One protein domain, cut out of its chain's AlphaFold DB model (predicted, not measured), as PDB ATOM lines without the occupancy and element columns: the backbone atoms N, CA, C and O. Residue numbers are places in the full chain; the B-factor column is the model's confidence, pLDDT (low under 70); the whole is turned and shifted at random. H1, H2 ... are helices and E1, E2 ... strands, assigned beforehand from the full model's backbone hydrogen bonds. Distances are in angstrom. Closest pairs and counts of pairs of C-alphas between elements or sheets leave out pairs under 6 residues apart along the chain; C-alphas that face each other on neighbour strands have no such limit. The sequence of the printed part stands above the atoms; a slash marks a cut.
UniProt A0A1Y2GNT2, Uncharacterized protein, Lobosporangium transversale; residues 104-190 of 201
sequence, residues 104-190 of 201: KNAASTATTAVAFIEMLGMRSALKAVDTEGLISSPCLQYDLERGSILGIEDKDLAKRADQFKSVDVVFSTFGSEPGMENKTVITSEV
ATOM      1  N   LYS A 104     169.444 175.399 216.246       94.88
ATOM      2  CA  LYS A 104     169.127 176.706 216.851       94.88
ATOM      3  C   LYS A 104     170.341 177.448 217.385       94.88
ATOM      4  O   LYS A 104     170.278 178.670 217.514       94.88
ATOM      5  N   ASN A 105     171.416 176.726 217.694       96.56
ATOM      6  CA  ASN A 105     172.655 177.306 218.185       96.56
ATOM      7  C   ASN A 105     173.802 176.846 217.289       96.56
ATOM      8  O   ASN A 105     174.369 175.774 217.480       96.56
ATOM      9  N   ALA A 106     174.118 177.649 216.282       97.25
ATOM     10  CA  ALA A 106     175.249 177.438 215.397       97.25
ATOM     11  C   ALA A 106     176.359 178.447 215.703       97.25
ATOM     12  O   ALA A 106     176.086 179.614 215.993       97.25
ATOM     13  N   ALA A 107     177.607 178.016 215.580       97.06
ATOM     14  CA  ALA A 107     178.747 178.906 215.429       97.06
ATOM     15  C   ALA A 107     179.358 178.760 214.034       97.06
ATOM     16  O   ALA A 107     179.145 177.753 213.353       97.06
ATOM     17  N   SER A 108     180.143 179.748 213.617       95.50
ATOM     18  CA  SER A 108     180.952 179.630 212.410       95.50
ATOM     19  C   SER A 108     182.352 180.182 212.616       95.50
ATOM     20  O   SER A 108     182.519 181.335 213.016       95.50
ATOM     21  N   THR A 109     183.355 179.379 212.273       94.44
ATOM     22  CA  THR A 109     184.740 179.832 212.119       94.44
ATOM     23  C   THR A 109     185.059 180.234 210.673       94.44
ATOM     24  O   THR A 109     186.093 180.836 210.402       94.44
ATOM     25  N   ALA A 110     184.145 179.965 209.731       91.62
ATOM     26  CA  ALA A 110     184.280 180.311 208.318       91.62
ATOM     27  C   ALA A 110     183.381 181.500 207.929       91.62
ATOM     28  O   ALA A 110     182.158 181.454 208.098       91.62
ATOM     29  N   THR A 111     183.962 182.551 207.342       90.38
ATOM     30  CA  THR A 111     183.213 183.726 206.847       90.38
ATOM     31  C   THR A 111     182.222 183.368 205.739       90.38
ATOM     32  O   THR A 111     181.139 183.945 205.663       90.38
ATOM     33  N   THR A 112     182.553 182.387 204.897       91.56
ATOM     34  CA  THR A 112     181.678 181.910 203.815       91.56
ATOM     35  C   THR A 112     180.398 181.288 204.359       91.56
ATOM     36  O   THR A 112     179.305 181.626 203.905       91.56
ATOM     37  N   ALA A 113     180.507 180.446 205.388       93.25
ATOM     38  CA  ALA A 113     179.351 179.844 206.038       93.25
ATOM     39  C   ALA A 113     178.450 180.901 206.704       93.25
ATOM     40  O   ALA A 113     177.229 180.793 206.608       93.25
ATOM     41  N   VAL A 114     179.022 181.961 207.293       94.31
ATOM     42  CA  VAL A 114     178.243 183.096 207.829       94.31
ATOM     43  C   VAL A 114     177.379 183.736 206.738       94.31
ATOM     44  O   VAL A 114     176.181 183.929 206.945       94.31
ATOM     45  N   ALA A 115     177.954 184.001 205.559       92.38
ATOM     46  CA  ALA A 115     177.218 184.581 204.437       92.38
ATOM     47  C   ALA A 115     176.066 183.672 203.968       92.38
ATOM     48  O   ALA A 115     174.945 184.145 203.782       92.38
ATOM     49  N   PHE A 116     176.295 182.359 203.839       92.56
ATOM     50  CA  PHE A 116     175.233 181.421 203.457       92.56
ATOM     51  C   PHE A 116     174.119 181.318 204.505       92.56
ATOM     52  O   PHE A 116     172.944 181.275 204.141       92.56
ATOM     53  N   ILE A 117     174.454 181.318 205.798       94.19
ATOM     54  CA  ILE A 117     173.461 181.313 206.883       94.19
ATOM     55  C   ILE A 117     172.565 182.553 206.800       94.19
ATOM     56  O   ILE A 117     171.345 182.447 206.950       94.19
ATOM     57  N   GLU A 118     173.145 183.720 206.521       92.62
ATOM     58  CA  GLU A 118     172.388 184.955 206.332       92.62
ATOM     59  C   GLU A 118     171.499 184.905 205.081       92.62
ATOM     60  O   GLU A 118     170.311 185.219 205.169       92.62
ATOM     61  N   MET A 119     172.028 184.437 203.944       93.06
ATOM     62  CA  MET A 119     171.269 184.283 202.693       93.06
ATOM     63  C   MET A 119     170.073 183.336 202.834       93.06
ATOM     64  O   MET A 119     169.033 183.557 202.215       93.06
ATOM     65  N   LEU A 120     170.195 182.301 203.668       93.81
ATOM     66  CA  LEU A 120     169.110 181.369 203.984       93.81
ATOM     67  C   LEU A 120     168.087 181.944 204.980       93.81
ATOM     68  O   LEU A 120     167.128 181.259 205.333       93.81
ATOM     69  N   GLY A 121     168.281 183.176 205.463       94.88
ATOM     70  CA  GLY A 121     167.428 183.800 206.476       94.88
ATOM     71  C   GLY A 121     167.581 183.180 207.869       94.88
ATOM     72  O   GLY A 121     166.762 183.434 208.748       94.88
ATOM     73  N   MET A 122     168.636 182.393 208.095       95.25
ATOM     74  CA  MET A 122     168.853 181.609 209.318       95.25
ATOM     75  C   MET A 122     169.735 182.332 210.345       95.25
ATOM     76  O   MET A 122     170.281 181.715 211.258       95.25
ATOM     77  N   ARG A 123     169.847 183.661 210.240       94.62
ATOM     78  CA  ARG A 123     170.645 184.510 211.140       94.62
ATOM     79  C   ARG A 123     170.333 184.291 212.622       94.62
ATOM     80  O   ARG A 123     171.241 184.318 213.440       94.62
ATOM     81  N   SER A 124     169.074 184.035 212.979       94.75
ATOM     82  CA  SER A 124     168.671 183.817 214.377       94.75
ATOM     83  C   SER A 124     169.292 182.569 215.013       94.75
ATOM     84  O   SER A 124     169.386 182.515 216.244       94.75
ATOM     85  N   ALA A 125     169.720 181.595 214.204       96.06
ATOM     86  CA  ALA A 125     170.405 180.396 214.667       96.06
ATOM     87  C   ALA A 125     171.911 180.618 214.892       96.06
ATOM     88  O   ALA A 125     172.531 179.843 215.614       96.06
ATOM     89  N   LEU A 126     172.506 181.662 214.306       96.75
ATOM     90  CA  LEU A 126     173.917 181.993 214.497       96.75
ATOM     91  C   LEU A 126     174.099 182.645 215.873       96.75
ATOM     92  O   LEU A 126     173.472 183.659 216.164       96.75
ATOM     93  N   LYS A 127     174.919 182.034 216.732       97.12
ATOM     94  CA  LYS A 127     175.173 182.468 218.117       97.12
ATOM     95  C   LYS A 127     176.610 182.875 218.368       97.12
ATOM     96  O   LYS A 127     176.836 183.646 219.293       97.12
ATOM     97  N   ALA A 128     177.557 182.389 217.571       96.25
ATOM     98  CA  ALA A 128     178.950 182.791 217.694       96.25
ATOM     99  C   ALA A 128     179.680 182.808 216.347       96.25
ATOM    100  O   ALA A 128     179.364 182.023 215.450       96.25
ATOM    101  N   VAL A 129     180.658 183.699 216.211       95.81
ATOM    102  CA  VAL A 129     181.502 183.826 215.019       95.81
ATOM    103  C   VAL A 129     182.946 184.098 215.415       95.81
ATOM    104  O   VAL A 129     183.207 184.897 216.301       95.81
ATOM    105  N   ASP A 130     183.877 183.446 214.733       92.19
ATOM    106  CA  ASP A 130     185.327 183.618 214.937       92.19
ATOM    107  C   ASP A 130     185.937 184.742 214.089       92.19
ATOM    108  O   ASP A 130     187.100 185.103 214.181       92.19
ATOM    109  N   THR A 131     185.148 185.267 213.158       80.56
ATOM    110  CA  THR A 131     185.615 186.172 212.104       80.56
ATOM    111  C   THR A 131     184.854 187.487 212.141       80.56
ATOM    112  O   THR A 131     184.601 188.098 211.106       80.56
ATOM    113  N   GLU A 132     184.484 187.941 213.343       86.94
ATOM    114  CA  GLU A 132     183.680 189.149 213.566       86.94
ATOM    115  C   GLU A 132     184.234 190.385 212.848       86.94
ATOM    116  O   GLU A 132     183.478 191.116 212.211       86.94
ATOM    117  N   GLY A 133     185.559 190.567 212.846       88.56
ATOM    118  CA  GLY A 133     186.222 191.685 212.171       88.56
ATOM    119  C   GLY A 133     186.150 191.644 210.639       88.56
ATOM    120  O   GLY A 133     186.468 192.637 209.989       88.56
ATOM    121  N   LEU A 134     185.734 190.519 210.053       90.62
ATOM    122  CA  LEU A 134     185.563 190.332 208.609       90.62
ATOM    123  C   LEU A 134     184.089 190.395 208.177       90.62
ATOM    124  O   LEU A 134     183.794 190.304 206.983       90.62
ATOM    125  N   ILE A 135     183.158 190.546 209.122       91.25
ATOM    126  CA  ILE A 135     181.727 190.615 208.829       91.25
ATOM    127  C   ILE A 135     181.379 192.004 208.298       91.25
ATOM    128  O   ILE A 135     181.476 193.007 209.002       91.25
ATOM    129  N   SER A 136     180.918 192.055 207.049       90.88
ATOM    130  CA  SER A 136     180.476 193.283 206.378       90.88
ATOM    131  C   SER A 136     178.962 193.503 206.418       90.88
ATOM    132  O   SER A 136     178.503 194.590 206.072       90.88
ATOM    133  N   SER A 137     178.177 192.498 206.829       93.56
ATOM    134  CA  SER A 137     176.722 192.630 206.951       93.56
ATOM    135  C   SER A 137     176.350 193.563 208.110       93.56
ATOM    136  O   SER A 137     176.654 193.240 209.264       93.56
ATOM    137  N   PRO A 138     175.610 194.661 207.857       95.00
ATOM    138  CA  PRO A 138     175.139 195.547 208.922       95.00
ATOM    139  C   PRO A 138     174.218 194.839 209.922       95.00
ATOM    140  O   PRO A 138     174.202 195.162 211.105       95.00
ATOM    141  N   CYS A 139     173.452 193.847 209.458       94.19
ATOM    142  CA  CYS A 139     172.546 193.068 210.298       94.19
ATOM    143  C   CYS A 139     173.308 192.230 211.329       94.19
ATOM    144  O   CYS A 139     172.908 192.166 212.491       94.19
ATOM    145  N   LEU A 140     174.402 191.597 210.905       94.31
ATOM    146  CA  LEU A 140     175.249 190.796 211.784       94.31
ATOM    147  C   LEU A 140     176.123 191.667 212.689       94.31
ATOM    148  O   LEU A 140     176.286 191.337 213.858       94.31
ATOM    149  N   GLN A 141     176.618 192.804 212.191       95.12
ATOM    150  CA  GLN A 141     177.305 193.802 213.019       95.12
ATOM    151  C   GLN A 141     176.400 194.296 214.154       95.12
ATOM    152  O   GLN A 141     176.801 194.279 215.312       95.12
ATOM    153  N   TYR A 142     175.139 194.617 213.851       95.69
ATOM    154  CA  TYR A 142     174.153 194.982 214.870       95.69
ATOM    155  C   TYR A 142     173.911 193.859 215.897       95.69
ATOM    156  O   TYR A 142     173.739 194.119 217.089       95.69
ATOM    157  N   ASP A 143     173.902 192.595 215.459       95.56
ATOM    158  CA  ASP A 143     173.741 191.444 216.354       95.56
ATOM    159  C   ASP A 143     174.958 191.203 217.260       95.56
ATOM    160  O   ASP A 143     174.771 190.802 218.411       95.56
ATOM    161  N   LEU A 144     176.169 191.486 216.774       95.44
ATOM    162  CA  LEU A 144     177.403 191.486 217.564       95.44
ATOM    163  C   LEU A 144     177.402 192.615 218.601       95.44
ATOM    164  O   LEU A 144     177.617 192.365 219.785       95.44
ATOM    165  N   GLU A 145     177.085 193.845 218.186       95.75
ATOM    166  CA  GLU A 145     177.060 195.027 219.063       95.75
ATOM    167  C   GLU A 145     176.098 194.861 220.246       95.75
ATOM    168  O   GLU A 145     176.399 195.269 221.369       95.75
ATOM    169  N   ARG A 146     174.942 194.227 220.018       95.81
ATOM    170  CA  ARG A 146     173.941 193.955 221.064       95.81
ATOM    171  C   ARG A 146     174.150 192.626 221.800       95.81
ATOM    172  O   ARG A 146     173.296 192.246 222.600       95.81
ATOM    173  N   GLY A 147     175.221 191.891 221.493       95.12
ATOM    174  CA  GLY A 147     175.568 190.615 222.127       95.12
ATOM    175  C   GLY A 147     174.603 189.460 221.834       95.12
ATOM    176  O   GLY A 147     174.541 188.504 222.601       95.12
ATOM    177  N   SER A 148     173.815 189.540 220.756       94.56
ATOM    178  CA  SER A 148     172.986 188.415 220.286       94.56
ATOM    179  C   SER A 148     173.799 187.371 219.516       94.56
ATOM    180  O   SER A 148     173.399 186.207 219.471       94.56
ATOM    181  N   ILE A 149     174.927 187.790 218.940       95.56
ATOM    182  CA  ILE A 149     176.002 186.933 218.440       95.56
ATOM    183  C   ILE A 149     177.245 187.237 219.274       95.56
ATOM    184  O   ILE A 149     177.555 188.398 219.535       95.56
ATOM    185  N   LEU A 150     177.941 186.191 219.696       95.88
ATOM    186  CA  LEU A 150     179.193 186.276 220.426       95.88
ATOM    187  C   LEU A 150     180.380 186.255 219.462       95.88
ATOM    188  O   LEU A 150     180.482 185.378 218.604       95.88
ATOM    189  N   GLY A 151     181.299 187.188 219.657       95.44
ATOM    190  CA  GLY A 151     182.637 187.085 219.107       95.44
ATOM    191  C   GLY A 151     183.469 186.028 219.826       95.44
ATOM    192  O   GLY A 151     183.512 186.021 221.064       95.44
ATOM    193  N   ILE A 152     184.063 185.089 219.092       94.62
ATOM    194  CA  ILE A 152     184.888 184.041 219.702       94.62
ATOM    195  C   ILE A 152     186.244 184.625 220.096       94.62
ATOM    196  O   ILE A 152     186.833 185.430 219.387       94.62
ATOM    197  N   GLU A 153     186.719 184.253 221.280       91.19
ATOM    198  CA  GLU A 153     188.000 184.714 221.795       91.19
ATOM    199  C   GLU A 153     189.163 184.011 221.079       91.19
ATOM    200  O   GLU A 153     189.190 182.785 220.935       91.19
ATOM    201  N   ASP A 154     190.165 184.798 220.697       88.00
ATOM    202  CA  ASP A 154     191.338 184.321 219.959       88.00
ATOM    203  C   ASP A 154     192.548 184.076 220.861       88.00
ATOM    204  O   ASP A 154     193.427 183.273 220.542       88.00
ATOM    205  N   LYS A 155     192.648 184.786 221.991       91.31
ATOM    206  CA  LYS A 155     193.869 184.788 222.816       91.31
ATOM    207  C   LYS A 155     193.831 183.767 223.941       91.31
ATOM    208  O   LYS A 155     194.871 183.246 224.340       91.31
ATOM    209  N   ASP A 156     192.646 183.514 224.479       95.19
ATOM    210  CA  ASP A 156     192.429 182.604 225.596       95.19
ATOM    211  C   ASP A 156     191.766 181.320 225.091       95.19
ATOM    212  O   ASP A 156     190.547 181.232 224.939       95.19
ATOM    213  N   LEU A 157     192.596 180.306 224.839       93.12
ATOM    214  CA  LEU A 157     192.157 179.029 224.275       93.12
ATOM    215  C   LEU A 157     191.186 178.267 225.189       93.12
ATOM    216  O   LEU A 157     190.378 177.480 224.697       93.12
ATOM    217  N   ALA A 158     191.242 178.487 226.506       95.06
ATOM    218  CA  ALA A 158     190.302 177.859 227.428       95.06
ATOM    219  C   ALA A 158     188.911 178.488 227.284       95.06
ATOM    220  O   ALA A 158     187.921 177.770 227.148       95.06
ATOM    221  N   LYS A 159     188.844 179.825 227.222       95.44
ATOM    222  CA  LYS A 159     187.585 180.539 226.960       95.44
ATOM    223  C   LYS A 159     187.015 180.211 225.591       95.44
ATOM    224  O   LYS A 159     185.820 179.958 225.495       95.44
ATOM    225  N   ARG A 160     187.861 180.155 224.563       94.50
ATOM    226  CA  ARG A 160     187.475 179.750 223.208       94.50
ATOM    227  C   ARG A 160     186.770 178.394 223.205       94.50
ATOM    228  O   ARG A 160     185.643 178.270 222.726       94.50
ATOM    229  N   ALA A 161     187.400 177.388 223.812       94.94
ATOM    230  CA  ALA A 161     186.820 176.054 223.922       94.94
ATOM    231  C   ALA A 161     185.490 176.063 224.696       94.94
ATOM    232  O   ALA A 161     184.546 175.366 224.322       94.94
ATOM    233  N   ASP A 162     185.388 176.869 225.756       95.38
ATOM    234  CA  ASP A 162     184.150 177.029 226.521       95.38
ATOM    235  C   ASP A 162     183.032 177.703 225.712       95.38
ATOM    236  O   ASP A 162     181.878 177.280 225.805       95.38
ATOM    237  N   GLN A 163     183.349 178.685 224.863       95.12
ATOM    238  CA  GLN A 163     182.369 179.332 223.985       95.12
ATOM    239  C   GLN A 163     181.740 178.320 223.016       95.12
ATOM    240  O   GLN A 163     180.513 178.282 222.880       95.12
ATOM    241  N   PHE A 164     182.533 177.419 222.428       95.38
ATOM    242  CA  PHE A 164     182.011 176.379 221.535       95.38
ATOM    243  C   PHE A 164     181.139 175.329 222.234       95.38
ATOM    244  O   PHE A 164     180.289 174.711 221.590       95.38
ATOM    245  N   LYS A 165     181.267 175.125 223.552       93.19
ATOM    246  CA  LYS A 165     180.383 174.202 224.298       93.19
ATOM    247  C   LYS A 165     178.921 174.644 224.291       93.19
ATOM    248  O   LYS A 165     178.052 173.790 224.424       93.19
ATOM    249  N   SER A 166     178.658 175.939 224.116       89.94
ATOM    250  CA  SER A 166     177.305 176.509 224.135       89.94
ATOM    251  C   SER A 166     176.511 176.328 222.834       89.94
ATOM    252  O   SER A 166     175.323 176.648 222.804       89.94
ATOM    253  N   VAL A 167     177.142 175.817 221.770       96.38
ATOM    254  CA  VAL A 167     176.514 175.629 220.453       96.38
ATOM    255  C   VAL A 167     176.389 174.156 220.068       96.38
ATOM    256  O   VAL A 167     177.190 173.310 220.479       96.38
ATOM    257  N   ASP A 168     175.384 173.878 219.241       96.00
ATOM    258  CA  ASP A 168     175.003 172.548 218.759       96.00
ATOM    259  C   ASP A 168     175.792 172.139 217.509       96.00
ATOM    260  O   ASP A 168     176.031 170.956 217.288       96.00
ATOM    261  N   VAL A 169     176.175 173.114 216.677       97.31
ATOM    262  CA  VAL A 169     176.900 172.913 215.413       97.31
ATOM    263  C   VAL A 169     177.926 174.019 215.224       97.31
ATOM    264  O   VAL A 169     177.650 175.179 215.523       97.31
ATOM    265  N   VAL A 170     179.087 173.678 214.669       97.31
ATOM    266  CA  VAL A 170     180.090 174.658 214.247       97.31
ATOM    267  C   VAL A 170     180.455 174.453 212.786       97.31
ATOM    268  O   VAL A 170     180.922 173.381 212.413       97.31
ATOM    269  N   PHE A 171     180.274 175.475 211.954       96.25
ATOM    270  CA  PHE A 171     180.748 175.461 210.571       96.25
ATOM    271  C   PHE A 171     182.214 175.886 210.514       96.25
ATOM    272  O   PHE A 171     182.574 176.929 211.058       96.25
ATOM    273  N   SER A 172     183.059 175.087 209.864       94.12
ATOM    274  CA  SER A 172     184.507 175.316 209.796       94.12
ATOM    275  C   SER A 172     185.072 174.906 208.441       94.12
ATOM    276  O   SER A 172     184.560 174.000 207.791       94.12
ATOM    277  N   THR A 173     186.170 175.534 208.028       87.44
ATOM    278  CA  THR A 173     186.952 175.116 206.849       87.44
ATOM    279  C   THR A 173     188.226 174.359 207.246       87.44
ATOM    280  O   THR A 173     188.737 173.560 206.466       87.44
ATOM    281  N   PHE A 174     188.733 174.560 208.468       80.31
ATOM    282  CA  PHE A 174     190.062 174.091 208.896       80.31
ATOM    283  C   PHE A 174     190.032 172.866 209.819       80.31
ATOM    284  O   PHE A 174     191.074 172.414 210.288       80.31
ATOM    285  N   GLY A 175     188.845 172.301 210.052       85.69
ATOM    286  CA  GLY A 175     188.652 171.129 210.902       85.69
ATOM    287  C   GLY A 175     188.085 171.466 212.278       85.69
ATOM    288  O   GLY A 175     187.447 172.504 212.462       85.69
ATOM    289  N   SER A 176     188.274 170.535 213.215       90.25
ATOM    290  CA  SER A 176     187.795 170.624 214.596       90.25
ATOM    291  C   SER A 176     188.920 171.061 215.528       90.25
ATOM    292  O   SER A 176     190.058 170.618 215.384       90.25
ATOM    293  N   GLU A 177     188.573 171.854 216.533       91.69
ATOM    294  CA  GLU A 177     189.451 172.276 217.628       91.69
ATOM    295  C   GLU A 177     188.786 171.974 218.989       91.69
ATOM    296  O   GLU A 177     187.635 171.508 219.001       91.69
ATOM    297  N   PRO A 178     189.478 172.189 220.128       93.50
ATOM    298  CA  PRO A 178     188.911 171.921 221.444       93.50
ATOM    299  C   PRO A 178     187.555 172.598 221.658       93.50
ATOM    300  O   PRO A 178     187.417 173.807 221.488       93.50
ATOM    301  N   GLY A 179     186.553 171.818 222.062       92.50
ATOM    302  CA  GLY A 179     185.187 172.291 222.288       92.50
ATOM    303  C   GLY A 179     184.254 172.154 221.083       92.50
ATOM    304  O   GLY A 179     183.052 172.372 221.255       92.50
ATOM    305  N   MET A 180     184.758 171.764 219.903       94.44
ATOM    306  CA  MET A 180     183.986 171.549 218.666       94.44
ATOM    307  C   MET A 180     183.852 170.068 218.259       94.44
ATOM    308  O   MET A 180     183.297 169.750 217.197       94.44
ATOM    309  N   GLU A 181     184.348 169.152 219.090       91.69
ATOM    310  CA  GLU A 181     184.372 167.721 218.802       91.69
ATOM    311  C   GLU A 181     182.954 167.181 218.584       91.69
ATOM    312  O   GLU A 181     182.018 167.521 219.309       91.69
ATOM    313  N   ASN A 182     182.791 166.320 217.577       92.31
ATOM    314  CA  ASN A 182     181.519 165.680 217.213       92.31
ATOM    315  C   ASN A 182     180.367 166.641 216.852       92.31
ATOM    316  O   ASN A 182     179.218 166.210 216.803       92.31
ATOM    317  N   LYS A 183     180.656 167.917 216.565       95.25
ATOM    318  CA  LYS A 183     179.673 168.918 216.096       95.25
ATOM    319  C   LYS A 183     180.202 169.869 215.024       95.25
ATOM    320  O   LYS A 183     179.534 170.833 214.652       95.25
ATOM    321  N   THR A 184     181.405 169.607 214.522       96.75
ATOM    322  CA  THR A 184     182.000 170.396 213.443       96.75
ATOM    323  C   THR A 184     181.481 169.924 212.091       96.75
ATOM    324  O   THR A 184     181.684 168.771 211.715       96.75
ATOM    325  N   VAL A 185     180.877 170.831 211.330       96.06
ATOM    326  CA  VAL A 185     180.563 170.649 209.913       96.06
ATOM    327  C   VAL A 185     181.673 171.292 209.094       96.06
ATOM    328  O   VAL A 185     181.778 172.518 209.030       96.06
ATOM    329  N   ILE A 186     182.513 170.458 208.478       94.31
ATOM    330  CA  ILE A 186     183.582 170.919 207.594       94.31
ATOM    331  C   ILE A 186     183.016 171.172 206.200       94.31
ATOM    332  O   ILE A 186     182.507 170.249 205.546       94.31
ATOM    333  N   THR A 187     183.131 172.414 205.746       90.44
ATOM    334  CA  THR A 187     182.604 172.874 204.465       90.44
ATOM    335  C   THR A 187     183.715 172.899 203.399       90.44
ATOM    336  O   THR A 187     184.896 173.084 203.700       90.44
ATOM    337  N   SER A 188     183.374 172.597 202.143       90.94
ATOM    338  CA  SER A 188     184.321 172.560 201.004       90.94
ATOM    339  C   SER A 188     183.760 173.255 199.761       90.94
ATOM    340  O   SER A 188     184.180 173.006 198.634       90.94
ATOM    341  N   GLU A 189     182.799 174.142 199.982       87.00
ATOM    342  CA  GLU A 189     182.034 174.877 198.984       87.00
ATOM    343  C   GLU A 189     182.907 175.769 198.098       87.00
ATOM    344  O   GLU A 189     182.665 175.864 196.901       87.00
ATOM    345  N   VAL A 190     183.965 176.367 198.653       87.12
ATOM    346  CA  VAL A 190     184.888 177.238 197.901       87.12
ATOM    347  C   VAL A 190     185.816 176.475 196.959       87.12
ATOM    348  O   VAL A 190     186.473 177.080 196.116       87.12
TER     349      VAL A 190
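What this domain is: This is residues 104 to 190 of the 201 residues of an uncharacterized protein of Lobosporangium transversale (UniProt A0A1Y2GNT2). A small twisted sheet of four parallel strands has H1 packed along one face; H2 sits beyond the edge strand E2, and H3, like H2, only grazes the sheet. The 87 printed residues have three named helices and four named strands, in the order E1 H1 E2 H2 H3 E3 E4; the sheet's order is E2 E1 E3 E4. The class is mixed, helices and strands, with under half of the residues in named elements. The whole is compact and rounded, with a radius of gyration of the C-alphas of 11.8 A and spans of 30 by 28 by 22 A.

How they stand to each other: E1, residues 106 to 108, H1, residues 111 to 119, and E2, residues 126 to 129, form a strand-helix-strand unit, two parallel neighbour strands with a helix between, whose crossover is right-handed. N 127 and O 106 are 2.8 A apart. H1 is on the sheet at a height of 9.6 A, along the strands; its closest C-alphas to E1 are Val 114 and Ser 108, 6.4 A. H2, residues 138 to 145, is near E2; H1 and H2 are only just apart, at 8.5 A. H3, residues 157 to 165, grazes the sheet with residues 163 to 164. E3, residues 169 to 172, is parallel to E1, with N 107 and O 169 2.8 A apart. E4, residues 184 to 186, is parallel to E3, with N 185 and O 170 2.8 A apart. In H1, H2 and H3 every O i to N i+4 pair is within hydrogen-bond range.

Where its parts are: E1 begins at C-alpha 106 (175.249, 177.438, 215.397). H1 and H3 are each 12.7 A long, H2 10.3 A, E3 9.8 A. E4 ends at C-alpha 186 (183.582, 170.919, 207.594).

The domain as a whole: The farthest C-alphas, Met 119 and Ala 158, are 31.9 A apart. The printed part has no cut. The links H2 to H3 and E3 to E4 are long. No printed residue is under 70.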